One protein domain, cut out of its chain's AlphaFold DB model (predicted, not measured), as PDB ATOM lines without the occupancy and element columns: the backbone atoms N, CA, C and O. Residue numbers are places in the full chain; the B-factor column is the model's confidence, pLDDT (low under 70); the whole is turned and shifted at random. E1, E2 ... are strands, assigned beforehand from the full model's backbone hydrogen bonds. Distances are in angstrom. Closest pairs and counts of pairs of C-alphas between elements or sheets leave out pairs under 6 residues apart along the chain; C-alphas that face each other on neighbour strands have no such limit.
ATOM      1  N   ALA A   2      38.815 -50.517 -76.523       49.00
ATOM      2  CA  ALA A   2      38.847 -49.157 -75.988       49.00
ATOM      3  C   ALA A   2      38.871 -48.183 -77.171       49.00
ATOM      4  O   ALA A   2      39.720 -48.316 -78.057       49.00
ATOM      5  N   GLU A   3      37.893 -47.288 -77.226       56.16
ATOM      6  CA  GLU A   3      37.824 -46.237 -78.229       56.16
ATOM      7  C   GLU A   3      39.122 -45.426 -78.121       56.16
ATOM      8  O   GLU A   3      39.488 -44.955 -77.044       56.16
ATOM      9  N   LYS A   4      39.920 -45.390 -79.193       61.50
ATOM     10  CA  LYS A   4      41.223 -44.721 -79.152       61.50
ATOM     11  C   LYS A   4      40.983 -43.214 -79.067       61.50
ATOM     12  O   LYS A   4      40.674 -42.602 -80.087       61.50
ATOM     13  N   CYS A   5      41.156 -42.632 -77.879       82.50
ATOM     14  CA  CYS A   5      41.050 -41.187 -77.678       82.50
ATOM     15  C   CYS A   5      41.996 -40.420 -78.621       82.50
ATOM     16  O   CYS A   5      43.122 -40.879 -78.884       82.50
ATOM     17  N   PRO A   6      41.577 -39.249 -79.131       87.44
ATOM     18  CA  PRO A   6      42.469 -38.389 -79.888       87.44
ATOM     19  C   PRO A   6      43.668 -38.000 -79.016       87.44
ATOM     20  O   PRO A   6      43.547 -37.695 -77.833       87.44
ATOM     21  N   CYS A   7      44.862 -38.048 -79.604       91.56
ATOM     22  CA  CYS A   7      46.054 -37.492 -78.978       91.56
ATOM     23  C   CYS A   7      46.303 -36.087 -79.520       91.56
ATOM     24  O   CYS A   7      45.758 -35.711 -80.555       91.56
ATOM     25  N   ARG A   8      47.221 -35.351 -78.889       88.88
ATOM     26  CA  ARG A   8      47.566 -33.980 -79.294       88.88
ATOM     27  C   ARG A   8      47.915 -33.833 -80.783       88.88
ATOM     28  O   ARG A   8      47.639 -32.786 -81.340       88.88
ATOM     29  N   MET A   9      48.463 -34.867 -81.434       91.06
ATOM     30  CA  MET A   9      48.808 -34.835 -82.867       91.06
ATOM     31  C   MET A   9      47.608 -34.947 -83.816       91.06
ATOM     32  O   MET A   9      47.709 -34.560 -84.971       91.06
ATOM     33  N   CYS A  10      46.499 -35.540 -83.380       92.06
ATOM     34  CA  CYS A  10      45.305 -35.731 -84.210       92.06
ATOM     35  C   CYS A  10      44.064 -35.095 -83.584       92.06
ATOM     36  O   CYS A  10      42.948 -35.519 -83.896       92.06
ATOM     37  N   ASN A  11      44.271 -34.159 -82.659       92.50
ATOM     38  CA  ASN A  11      43.199 -33.402 -82.041       92.50
ATOM     39  C   ASN A  11      42.766 -32.292 -82.997       92.50
ATOM     40  O   ASN A  11      43.617 -31.682 -83.653       92.50
ATOM     41  N   ASN A  12      41.460 -32.099 -83.127       93.44
ATOM     42  CA  ASN A  12      40.854 -31.079 -83.974       93.44
ATOM     43  C   ASN A  12      39.395 -30.844 -83.541       93.44
ATOM     44  O   ASN A  12      38.868 -31.615 -82.735       93.44
ATOM     45  N   ALA A  13      38.725 -29.848 -84.126       93.81
ATOM     46  CA  ALA A  13      37.353 -29.463 -83.775       93.81
ATOM     47  C   ALA A  13      36.270 -30.517 -84.093       93.81
ATOM     48  O   ALA A  13      35.092 -30.297 -83.841       93.81
ATOM     49  N   ARG A  14      36.621 -31.662 -84.696       91.81
ATOM     50  CA  ARG A  14      35.680 -32.760 -84.989       91.81
ATOM     51  C   ARG A  14      35.683 -33.857 -83.931       91.81
ATOM     52  O   ARG A  14      34.803 -34.713 -83.962       91.81
ATOM     53  N   VAL A  15      36.691 -33.875 -83.063       90.12
ATOM     54  CA  VAL A  15      36.880 -34.907 -82.029       90.12
ATOM     55  C   VAL A  15      37.054 -34.328 -80.627       90.12
ATOM     56  O   VAL A  15      37.176 -35.097 -79.676       90.12
ATOM     57  N   ASP A  16      37.090 -33.002 -80.509       91.50
ATOM     58  CA  ASP A  16      37.220 -32.263 -79.258       91.50
ATOM     59  C   ASP A  16      36.277 -31.054 -79.294       91.50
ATOM     60  O   ASP A  16      36.494 -30.120 -80.065       91.50
ATOM     61  N   ASP A  17      35.225 -31.101 -78.472       91.56
ATOM     62  CA  ASP A  17      34.179 -30.072 -78.400       91.56
ATOM     63  C   ASP A  17      34.682 -28.750 -77.787       91.56
ATOM     64  O   ASP A  17      33.996 -27.729 -77.871       91.56
ATOM     65  N   GLU A  18      35.870 -28.737 -77.170       93.31
ATOM     66  CA  GLU A  18      36.511 -27.505 -76.689       93.31
ATOM     67  C   GLU A  18      37.207 -26.729 -77.822       93.31
ATOM     68  O   GLU A  18      37.592 -25.567 -77.643       93.31
ATOM     69  N   LEU A  19      37.367 -27.355 -78.992       92.75
ATOM     70  CA  LEU A  19      37.993 -26.762 -80.164       92.75
ATOM     71  C   LEU A  19      36.959 -26.300 -81.197       92.75
ATOM     72  O   LEU A  19      35.905 -26.894 -81.403       92.75
ATOM     73  N   THR A  20      37.308 -25.232 -81.901       93.69
ATOM     74  CA  THR A  20      36.573 -24.664 -83.027       93.69
ATOM     75  C   THR A  20      37.474 -24.622 -84.256       93.69
ATOM     76  O   THR A  20      38.696 -24.720 -84.159       93.69
ATOM     77  N   GLU A  21      36.887 -24.427 -85.434       87.69
ATOM     78  CA  GLU A  21      37.648 -24.264 -86.683       87.69
ATOM     79  C   GLU A  21      38.659 -23.101 -86.651       87.69
ATOM     80  O   GLU A  21      39.631 -23.109 -87.401       87.69
ATOM     81  N   ASP A  22      38.472 -22.142 -85.740       92.62
ATOM     82  CA  ASP A  22      39.363 -20.996 -85.560       92.62
ATOM     83  C   ASP A  22      40.560 -21.285 -84.637       92.62
ATOM     84  O   ASP A  22      41.520 -20.509 -84.613       92.62
ATOM     85  N   ASN A  23      40.520 -22.358 -83.837       93.50
ATOM     86  CA  ASN A  23      41.535 -22.633 -82.812       93.50
ATOM     87  C   ASN A  23      42.093 -24.067 -82.831       93.50
ATOM     88  O   ASN A  23      42.924 -24.409 -81.986       93.50
ATOM     89  N   ASP A  24      41.681 -24.895 -83.791       93.69
ATOM     90  CA  ASP A  24      42.042 -26.311 -83.841       93.69
ATOM     91  C   ASP A  24      43.325 -26.622 -84.633       93.69
ATOM     92  O   ASP A  24      43.771 -27.775 -84.673       93.69
ATOM     93  N   LEU A  25      43.946 -25.609 -85.244       94.94
ATOM     94  CA  LEU A  25      45.174 -25.766 -86.016       94.94
ATOM     95  C   LEU A  25      46.369 -26.070 -85.110       94.94
ATOM     96  O   LEU A  25      46.800 -25.244 -84.303       94.94
ATOM     97  N   SER A  26      46.987 -27.228 -85.326       93.88
ATOM     98  CA  SER A  26      48.193 -27.633 -84.604       93.88
ATOM     99  C   SER A  26      49.308 -28.090 -85.544       93.88
ATOM    100  O   SER A  26      49.048 -28.594 -86.638       93.88
ATOM    101  N   TYR A  27      50.561 -27.919 -85.105       94.75
ATOM    102  CA  TYR A  27      51.758 -28.374 -85.814       94.75
ATOM    103  C   TYR A  27      52.699 -29.127 -84.871       94.75
ATOM    104  O   TYR A  27      53.014 -28.655 -83.778       94.75
ATOM    105  N   PHE A  28      53.207 -30.268 -85.329       94.12
ATOM    106  CA  PHE A  28      54.188 -31.085 -84.622       94.12
ATOM    107  C   PHE A  28      55.370 -31.393 -85.529       94.12
ATOM    108  O   PHE A  28      55.203 -31.889 -86.639       94.12
ATOM    109  N   SER A  29      56.589 -31.161 -85.045       92.38
ATOM    110  CA  SER A  29      57.787 -31.546 -85.796       92.38
ATOM    111  C   SER A  29      57.955 -33.062 -85.785       92.38
ATOM    112  O   SER A  29      57.926 -33.686 -84.723       92.38
ATOM    113  N   VAL A  30      58.154 -33.651 -86.964       90.62
ATOM    114  CA  VAL A  30      58.373 -35.092 -87.107       90.62
ATOM    115  C   VAL A  30      59.870 -35.358 -87.190       90.62
ATOM    116  O   VAL A  30      60.499 -35.151 -88.225       90.62
ATOM    117  N   GLY A  31      60.437 -35.834 -86.081       87.62
ATOM    118  CA  GLY A  31      61.844 -36.216 -86.002       87.62
ATOM    119  C   GLY A  31      62.822 -35.050 -86.189       87.62
ATOM    120  O   GLY A  31      62.489 -33.882 -85.985       87.62
ATOM    121  N   LYS A  32      64.067 -35.394 -86.536       91.88
ATOM    122  CA  LYS A  32      65.124 -34.438 -86.883       91.88
ATOM    123  C   LYS A  32      65.277 -34.404 -88.398       91.88
ATOM    124  O   LYS A  32      65.375 -35.455 -89.026       91.88
ATOM    125  N   CYS A  33      65.334 -33.206 -88.968       92.62
ATOM    126  CA  CYS A  33      65.629 -32.996 -90.378       92.62
ATOM    127  C   CYS A  33      66.871 -32.117 -90.504       92.62
ATOM    128  O   CYS A  33      67.037 -31.163 -89.739       92.62
ATOM    129  N   GLU A  34      67.722 -32.430 -91.478       93.00
ATOM    130  CA  GLU A  34      68.831 -31.555 -91.831       93.00
ATOM    131  C   GLU A  34      68.308 -30.294 -92.509       93.00
ATOM    132  O   GLU A  34      67.424 -30.335 -93.373       93.00
ATOM    133  N   LYS A  35      68.875 -29.146 -92.131       90.94
ATOM    134  CA  LYS A  35      68.569 -27.892 -92.819       90.94
ATOM    135  C   LYS A  35      69.013 -28.000 -94.284       90.94
ATOM    136  O   LYS A  35      70.061 -28.580 -94.554       90.94
ATOM    137  N   PRO A  36      68.266 -27.403 -95.227       95.38
ATOM    138  CA  PRO A  36      67.135 -26.483 -95.036       95.38
ATOM    139  C   PRO A  36      65.743 -27.147 -95.003       95.38
ATOM    140  O   PRO A  36      64.753 -26.464 -95.250       95.38
ATOM    141  N   PHE A  37      65.627 -28.444 -94.713       96.81
ATOM    142  CA  PHE A  37      64.355 -29.169 -94.766       96.81
ATOM    143  C   PHE A  37      63.724 -29.360 -93.382       96.81
ATOM    144  O   PHE A  37      64.417 -29.401 -92.364       96.81
ATOM    145  N   ARG A  38      62.397 -29.515 -93.338       96.81
ATOM    146  CA  ARG A  38      61.676 -30.043 -92.172       96.81
ATOM    147  C   ARG A  38      60.447 -30.838 -92.594       96.81
ATOM    148  O   ARG A  38      59.918 -30.649 -93.687       96.81
ATOM    149  N   ILE A  39      59.981 -31.691 -91.691       96.56
ATOM    150  CA  ILE A  39      58.700 -32.381 -91.813       96.56
ATOM    151  C   ILE A  39      57.834 -31.969 -90.621       96.56
ATOM    152  O   ILE A  39      58.279 -32.025 -89.470       96.56
ATOM    153  N   GLN A  40      56.611 -31.525 -90.893       96.44
ATOM    154  CA  GLN A  40      55.605 -31.210 -89.877       96.44
ATOM    155  C   GLN A  40      54.410 -32.142 -90.032       96.44
ATOM    156  O   GLN A  40      54.020 -32.464 -91.146       96.44
ATOM    157  N   LEU A  41      53.795 -32.531 -88.928       95.88
ATOM    158  CA  LEU A  41      52.449 -33.076 -88.896       95.88
ATOM    159  C   LEU A  41      51.501 -31.941 -88.516       95.88
ATOM    160  O   LEU A  41      51.736 -31.273 -87.513       95.88
ATOM    161  N   ALA A  42      50.456 -31.727 -89.308       95.69
ATOM    162  CA  ALA A  42      49.438 -30.715 -89.064       95.69
ATOM    163  C   ALA A  42      48.046 -31.346 -88.928       95.69
ATOM    164  O   ALA A  42      47.682 -32.210 -89.730       95.69
ATOM    165  N   SER A  43      47.269 -30.889 -87.946       94.25
ATOM    166  CA  SER A  43      45.846 -31.216 -87.756       94.25
ATOM    167  C   SER A  43      45.001 -29.941 -87.698       94.25
ATOM    168  O   SER A  43      45.553 -28.857 -87.516       94.25
ATOM    169  N   GLY A  44      43.686 -30.076 -87.887       93.81
ATOM    170  CA  GLY A  44      42.748 -28.950 -87.864       93.81
ATOM    171  C   GLY A  44      42.797 -28.090 -89.129       93.81
ATOM    172  O   GLY A  44      43.294 -28.535 -90.177       93.81
ATOM    173  N   ASP A  45      42.286 -26.860 -89.027       92.62
ATOM    174  CA  ASP A  45      42.136 -25.890 -90.126       92.62
ATOM    175  C   ASP A  45      41.309 -26.466 -91.289       92.62
ATOM    176  O   ASP A  45      41.692 -26.412 -92.462       92.62
ATOM    177  N   GLY A  46      40.206 -27.142 -90.946       90.50
ATOM    178  CA  GLY A  46      39.272 -27.714 -91.921       90.50
ATOM    179  C   GLY A  46      39.856 -28.817 -92.818       90.50
ATOM    180  O   GLY A  46      39.253 -29.152 -93.838       90.50
ATOM    181  N   LYS A  47      41.034 -29.364 -92.492       91.25
ATOM    182  CA  LYS A  47      41.796 -30.275 -93.363       91.25
ATOM    183  C   LYS A  47      42.094 -31.608 -92.674       91.25
ATOM    184  O   LYS A  47      42.379 -31.619 -91.475       91.25
ATOM    185  N   PRO A  48      42.166 -32.724 -93.432       91.62
ATOM    186  CA  PRO A  48      42.633 -33.987 -92.878       91.62
ATOM    187  C   PRO A  48      44.048 -33.849 -92.304       91.62
ATOM    188  O   PRO A  48      44.860 -33.039 -92.779       91.62
ATOM    189  N   VAL A  49      44.353 -34.659 -91.285       93.56
ATOM    190  CA  VAL A  49      45.689 -34.687 -90.680       93.56
ATOM    191  C   VAL A  49      46.713 -35.042 -91.755       93.56
ATOM    192  O   VAL A  49      46.530 -35.978 -92.539       93.56
ATOM    193  N   ARG A  50      47.793 -34.271 -91.813       94.69
ATOM    194  CA  ARG A  50      48.715 -34.270 -92.951       94.69
ATOM    195  C   ARG A  50      50.156 -34.095 -92.517       94.69
ATOM    196  O   ARG A  50      50.441 -33.330 -91.602       94.69
ATOM    197  N   LEU A  51      51.063 -34.765 -93.210       95.88
ATOM    198  CA  LEU A  51      52.477 -34.433 -93.210       95.88
ATOM    199  C   LEU A  51      52.731 -33.338 -94.243       95.88
ATOM    200  O   LEU A  51      52.280 -33.433 -95.384       95.88
ATOM    201  N   LEU A  52      53.469 -32.317 -93.836       96.94
ATOM    202  CA  LEU A  52      53.979 -31.245 -94.672       96.94
ATOM    203  C   LEU A  52      55.485 -31.440 -94.794       96.94
ATOM    204  O   LEU A  52      56.200 -31.416 -93.791       96.94
ATOM    205  N   PHE A  53      55.956 -31.638 -96.017       96.94
ATOM    206  CA  PHE A  53      57.376 -31.616 -96.337       96.94
ATOM    207  C   PHE A  53      57.709 -30.193 -96.744       96.94
ATOM    208  O   PHE A  53      57.120 -29.668 -97.690       96.94
ATOM    209  N   GLU A  54      58.615 -29.553 -96.018       97.69
ATOM    210  CA  GLU A  54      58.884 -28.132 -96.174       97.69
ATOM    211  C   GLU A  54      60.371 -27.868 -96.387       97.69
ATOM    212  O   GLU A  54      61.243 -28.529 -95.820       97.69
ATOM    213  N   PHE A  55      60.647 -26.848 -97.189       97.38
ATOM    214  CA  PHE A  55      61.977 -26.318 -97.445       97.38
ATOM    215  C   PHE A  55      62.035 -24.850 -97.013       97.38
ATOM    216  O   PHE A  55      61.092 -24.086 -97.241       97.38
ATOM    217  N   LEU A  56      63.131 -24.448 -96.375       97.00
ATOM    218  CA  LEU A  56      63.363 -23.070 -95.956       97.00
ATOM    219  C   LEU A  56      63.954 -22.259 -97.112       97.00
ATOM    220  O   LEU A  56      65.130 -22.404 -97.443       97.00
ATOM    221  N   PHE A  57      63.159 -21.348 -97.676       94.31
ATOM    222  CA  PHE A  57      63.619 -20.375 -98.666       94.31
ATOM    223  C   PHE A  57      63.683 -18.974 -98.043       94.31
ATOM    224  O   PHE A  57      62.670 -18.372 -97.668       94.31
ATOM    225  N   GLY A  58      64.899 -18.447 -97.885       93.81
ATOM    226  CA  GLY A  58      65.135 -17.199 -97.157       93.81
ATOM    227  C   GLY A  58      64.715 -17.317 -95.687       93.81
ATOM    228  O   GLY A  58      65.364 -18.005 -94.905       93.81
ATOM    229  N   LYS A  59      63.626 -16.634 -95.307       94.25
ATOM    230  CA  LYS A  59      63.045 -16.667 -93.947       94.25
ATOM    231  C   LYS A  59      61.660 -17.327 -93.895       94.25
ATOM    232  O   LYS A  59      60.959 -17.178 -92.899       94.25
ATOM    233  N   ARG A  60      61.231 -17.995 -94.971       94.75
ATOM    234  CA  ARG A  60      59.892 -18.590 -95.085       94.75
ATOM    235  C   ARG A  60      59.992 -20.083 -95.354       94.75
ATOM    236  O   ARG A  60      60.790 -20.517 -96.180       94.75
ATOM    237  N   TRP A  61      59.163 -20.849 -94.657       95.56
ATOM    238  CA  TRP A  61      58.952 -22.256 -94.963       95.56
ATOM    239  C   TRP A  61      57.970 -22.368 -96.123       95.56
ATOM    240  O   TRP A  61      56.926 -21.715 -96.123       95.56
ATOM    241  N   SER A  62      58.329 -23.169 -97.117       95.88
ATOM    242  CA  SER A  62      57.492 -23.470 -98.271       95.88
ATOM    243  C   SER A  62      57.211 -24.963 -98.307       95.88
ATOM    244  O   SER A  62      58.144 -25.767 -98.291       95.88
ATOM    245  N   THR A  63      55.932 -25.329 -98.365       96.19
ATOM    246  CA  THR A  63      55.498 -26.718 -98.531       96.19
ATOM    247  C   THR A  63      55.828 -27.193 -99.939       96.19
ATOM    248  O   THR A  63      55.361 -26.609-100.914       96.19
ATOM    249  N   VAL A  64      56.625 -28.254-100.042       96.06
ATOM    250  CA  VAL A  64      57.007 -28.892-101.310       96.06
ATOM    251  C   VAL A  64      56.230 -30.179-101.573       96.06
ATOM    252  O   VAL A  64      56.083 -30.572-102.724       96.06
ATOM    253  N   ALA A  65      55.707 -30.823-100.526       95.94
ATOM    254  CA  ALA A  65      54.807 -31.965-100.652       95.94
ATOM    255  C   ALA A  65      53.865 -32.068 -99.446       95.94
ATOM    256  O   ALA A  65      54.191 -31.618 -98.342       95.94
ATOM    257  N   VAL A  66      52.709 -32.693 -99.663       95.56
ATOM    258  CA  VAL A  66      51.711 -32.991 -98.631       95.56
ATOM    259  C   VAL A  66      51.368 -34.472 -98.699       95.56
ATOM    260  O   VAL A  66      51.117 -35.000 -99.777       95.56
ATOM    261  N   TYR A  67      51.332 -35.140 -97.549       93.75
ATOM    262  CA  TYR A  67      50.848 -36.515 -97.438       93.75
ATOM    263  C   TYR A  67      49.746 -36.599 -96.386       93.75
ATOM    264  O   TYR A  67      49.982 -36.297 -95.219       93.75
ATOM    265  N   TYR A  68      48.546 -37.013 -96.778       92.94
ATOM    266  CA  TYR A  68      47.411 -37.144 -95.866       92.94
ATOM    267  C   TYR A  68      47.405 -38.510 -95.178       92.94
ATOM    268  O   TYR A  68      47.501 -39.557 -95.820       92.94
ATOM    269  N   LEU A  69      47.290 -38.494 -93.854       91.81
ATOM    270  CA  LEU A  69      47.361 -39.687 -93.019       91.81
ATOM    271  C   LEU A  69      45.979 -40.330 -92.880       91.81
ATOM    272  O   LEU A  69      45.016 -39.659 -92.527       91.81
ATOM    273  N   LYS A  70      45.899 -41.651 -93.080       91.69
ATOM    274  CA  LYS A  70      44.692 -42.446 -92.771       91.69
ATOM    275  C   LYS A  70      44.585 -42.806 -91.288       91.69
ATOM    276  O   LYS A  70      43.492 -42.968 -90.762       91.69
ATOM    277  N   TYR A  71      45.728 -42.921 -90.613       92.25
ATOM    278  CA  TYR A  71      45.819 -43.244 -89.191       92.25
ATOM    279  C   TYR A  71      46.800 -42.301 -88.498       92.25
ATOM    280  O   TYR A  71      47.836 -41.948 -89.064       92.25
ATOM    281  N   CYS A  72      46.498 -41.913 -87.259       91.62
ATOM    282  CA  CYS A  72      47.421 -41.131 -86.449       91.62
ATOM    283  C   CYS A  72      48.667 -41.974 -86.122       91.62
ATOM    284  O   CYS A  72      48.518 -43.037 -85.515       91.62
ATOM    285  N   PRO A  73      49.891 -41.508 -86.424       89.69
ATOM    286  CA  PRO A  73      51.104 -42.275 -86.140       89.69
ATOM    287  C   PRO A  73      51.387 -42.434 -84.637       89.69
ATOM    288  O   PRO A  73      52.154 -43.313 -84.262       89.69
ATOM    289  N   ASN A  74      50.779 -41.605 -83.778       91.00
ATOM    290  CA  ASN A  74      51.015 -41.636 -82.335       91.00
ATOM    291  C   ASN A  74      49.999 -42.499 -81.570       91.00
ATOM    292  O   ASN A  74      50.397 -43.353 -80.788       91.00
ATOM    293  N   CYS A  75      48.689 -42.316 -81.786       91.88
ATOM    294  CA  CYS A  75      47.664 -43.108 -81.082       91.88
ATOM    295  C   CYS A  75      47.046 -44.232 -81.931       91.88
ATOM    296  O   CYS A  75      46.334 -45.088 -81.408       91.88
ATOM    297  N   GLY A  76      47.295 -44.261 -83.244       91.38
ATOM    298  CA  GLY A  76      46.736 -45.257 -84.160       91.38
ATOM    299  C   GLY A  76      45.222 -45.151 -84.368       91.38
ATOM    300  O   GLY A  76      44.612 -46.150 -84.754       91.38
ATOM    301  N   ARG A  77      44.607 -44.004 -84.047       91.12
ATOM    302  CA  ARG A  77      43.205 -43.684 -84.365       91.12
ATOM    303  C   ARG A  77      43.054 -43.513 -85.879       91.12
ATOM    304  O   ARG A  77      43.930 -42.912 -86.500       91.12
ATOM    305  N   GLU A  78      41.979 -44.040 -86.458       90.62
ATOM    306  CA  GLU A  78      41.613 -43.774 -87.856       90.62
ATOM    307  C   GLU A  78      41.141 -42.324 -88.017       90.62
ATOM    308  O   GLU A  78      40.490 -41.790 -87.119       90.62
ATOM    309  N   LEU A  79      41.511 -41.684 -89.125       90.81
ATOM    310  CA  LEU A  79      41.311 -40.258 -89.377       90.81
ATOM    311  C   LEU A  79      40.329 -40.071 -90.539       90.81
ATOM    312  O   LEU A  79      40.724 -40.148 -91.702       90.81
ATOM    313  N   LEU A  80      39.052 -39.844 -90.227       84.50
ATOM    314  CA  LEU A  80      37.955 -39.788 -91.212       84.50
ATOM    315  C   LEU A  80      37.281 -38.409 -91.291       84.50
ATOM    316  O   LEU A  80      36.487 -38.152 -92.194       84.50
ATOM    317  N   GLU A  81      37.605 -37.513 -90.357       83.25
ATOM    318  CA  GLU A  81      36.786 -36.336 -90.031       83.25
ATOM    319  C   GLU A  81      36.683 -35.256 -91.124       83.25
ATOM    320  O   GLU A  81      35.782 -34.420 -91.075       83.25
TER     321      GLU A  81
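This is residues 2 to 81 of the 89 residues of an uncharacterized protein of Anaerotruncus colihominis (UniProt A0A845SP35). With little regular structure, the model is a strongly twisted ribbon of four strands, with two unnamed stretches, residues 2 to 25 and 69 to 81, gathered at one end. The printed part has 80 residues, 28 in strands E1 to E4, and no named helix: all strand. The order E1 - E2 - E3 - E4, all antiparallel, is a meander, each strand the antiparallel neighbour of the one before. It is compact, radius of gyration of the C-alphas 13.4 A, spanning 43 by 25 by 16 A.

Inner strands E2, residues 37 to 43, and E3, residues 50 to 57, form a hairpin; N 40 and O 52, 2.9 A apart, are within hydrogen-bond range. Edge strand E1, residues 26 to 29, forms a hairpin with E2, N 28 to O 41 being 2.8 A. Edge strand E4, residues 60 to 68, forms a hairpin with E3, N 51 to O 67 being 2.7 A, and bends by 61 degrees at residue 65.

E1 measures 10.4 A, E2 19.9 A, E3 21.2 A and E4 22.4 A. E1 begins at C-alpha 26 (48.193, -27.633, -84.604); E4 ends at C-alpha 68 (47.411, -37.144, -95.866).

The farthest C-alphas, Ala 2 and Gly 58, are 46.5 A apart. The printed part has no cut and no long link. Residues 2 to 4 have pLDDT under 70.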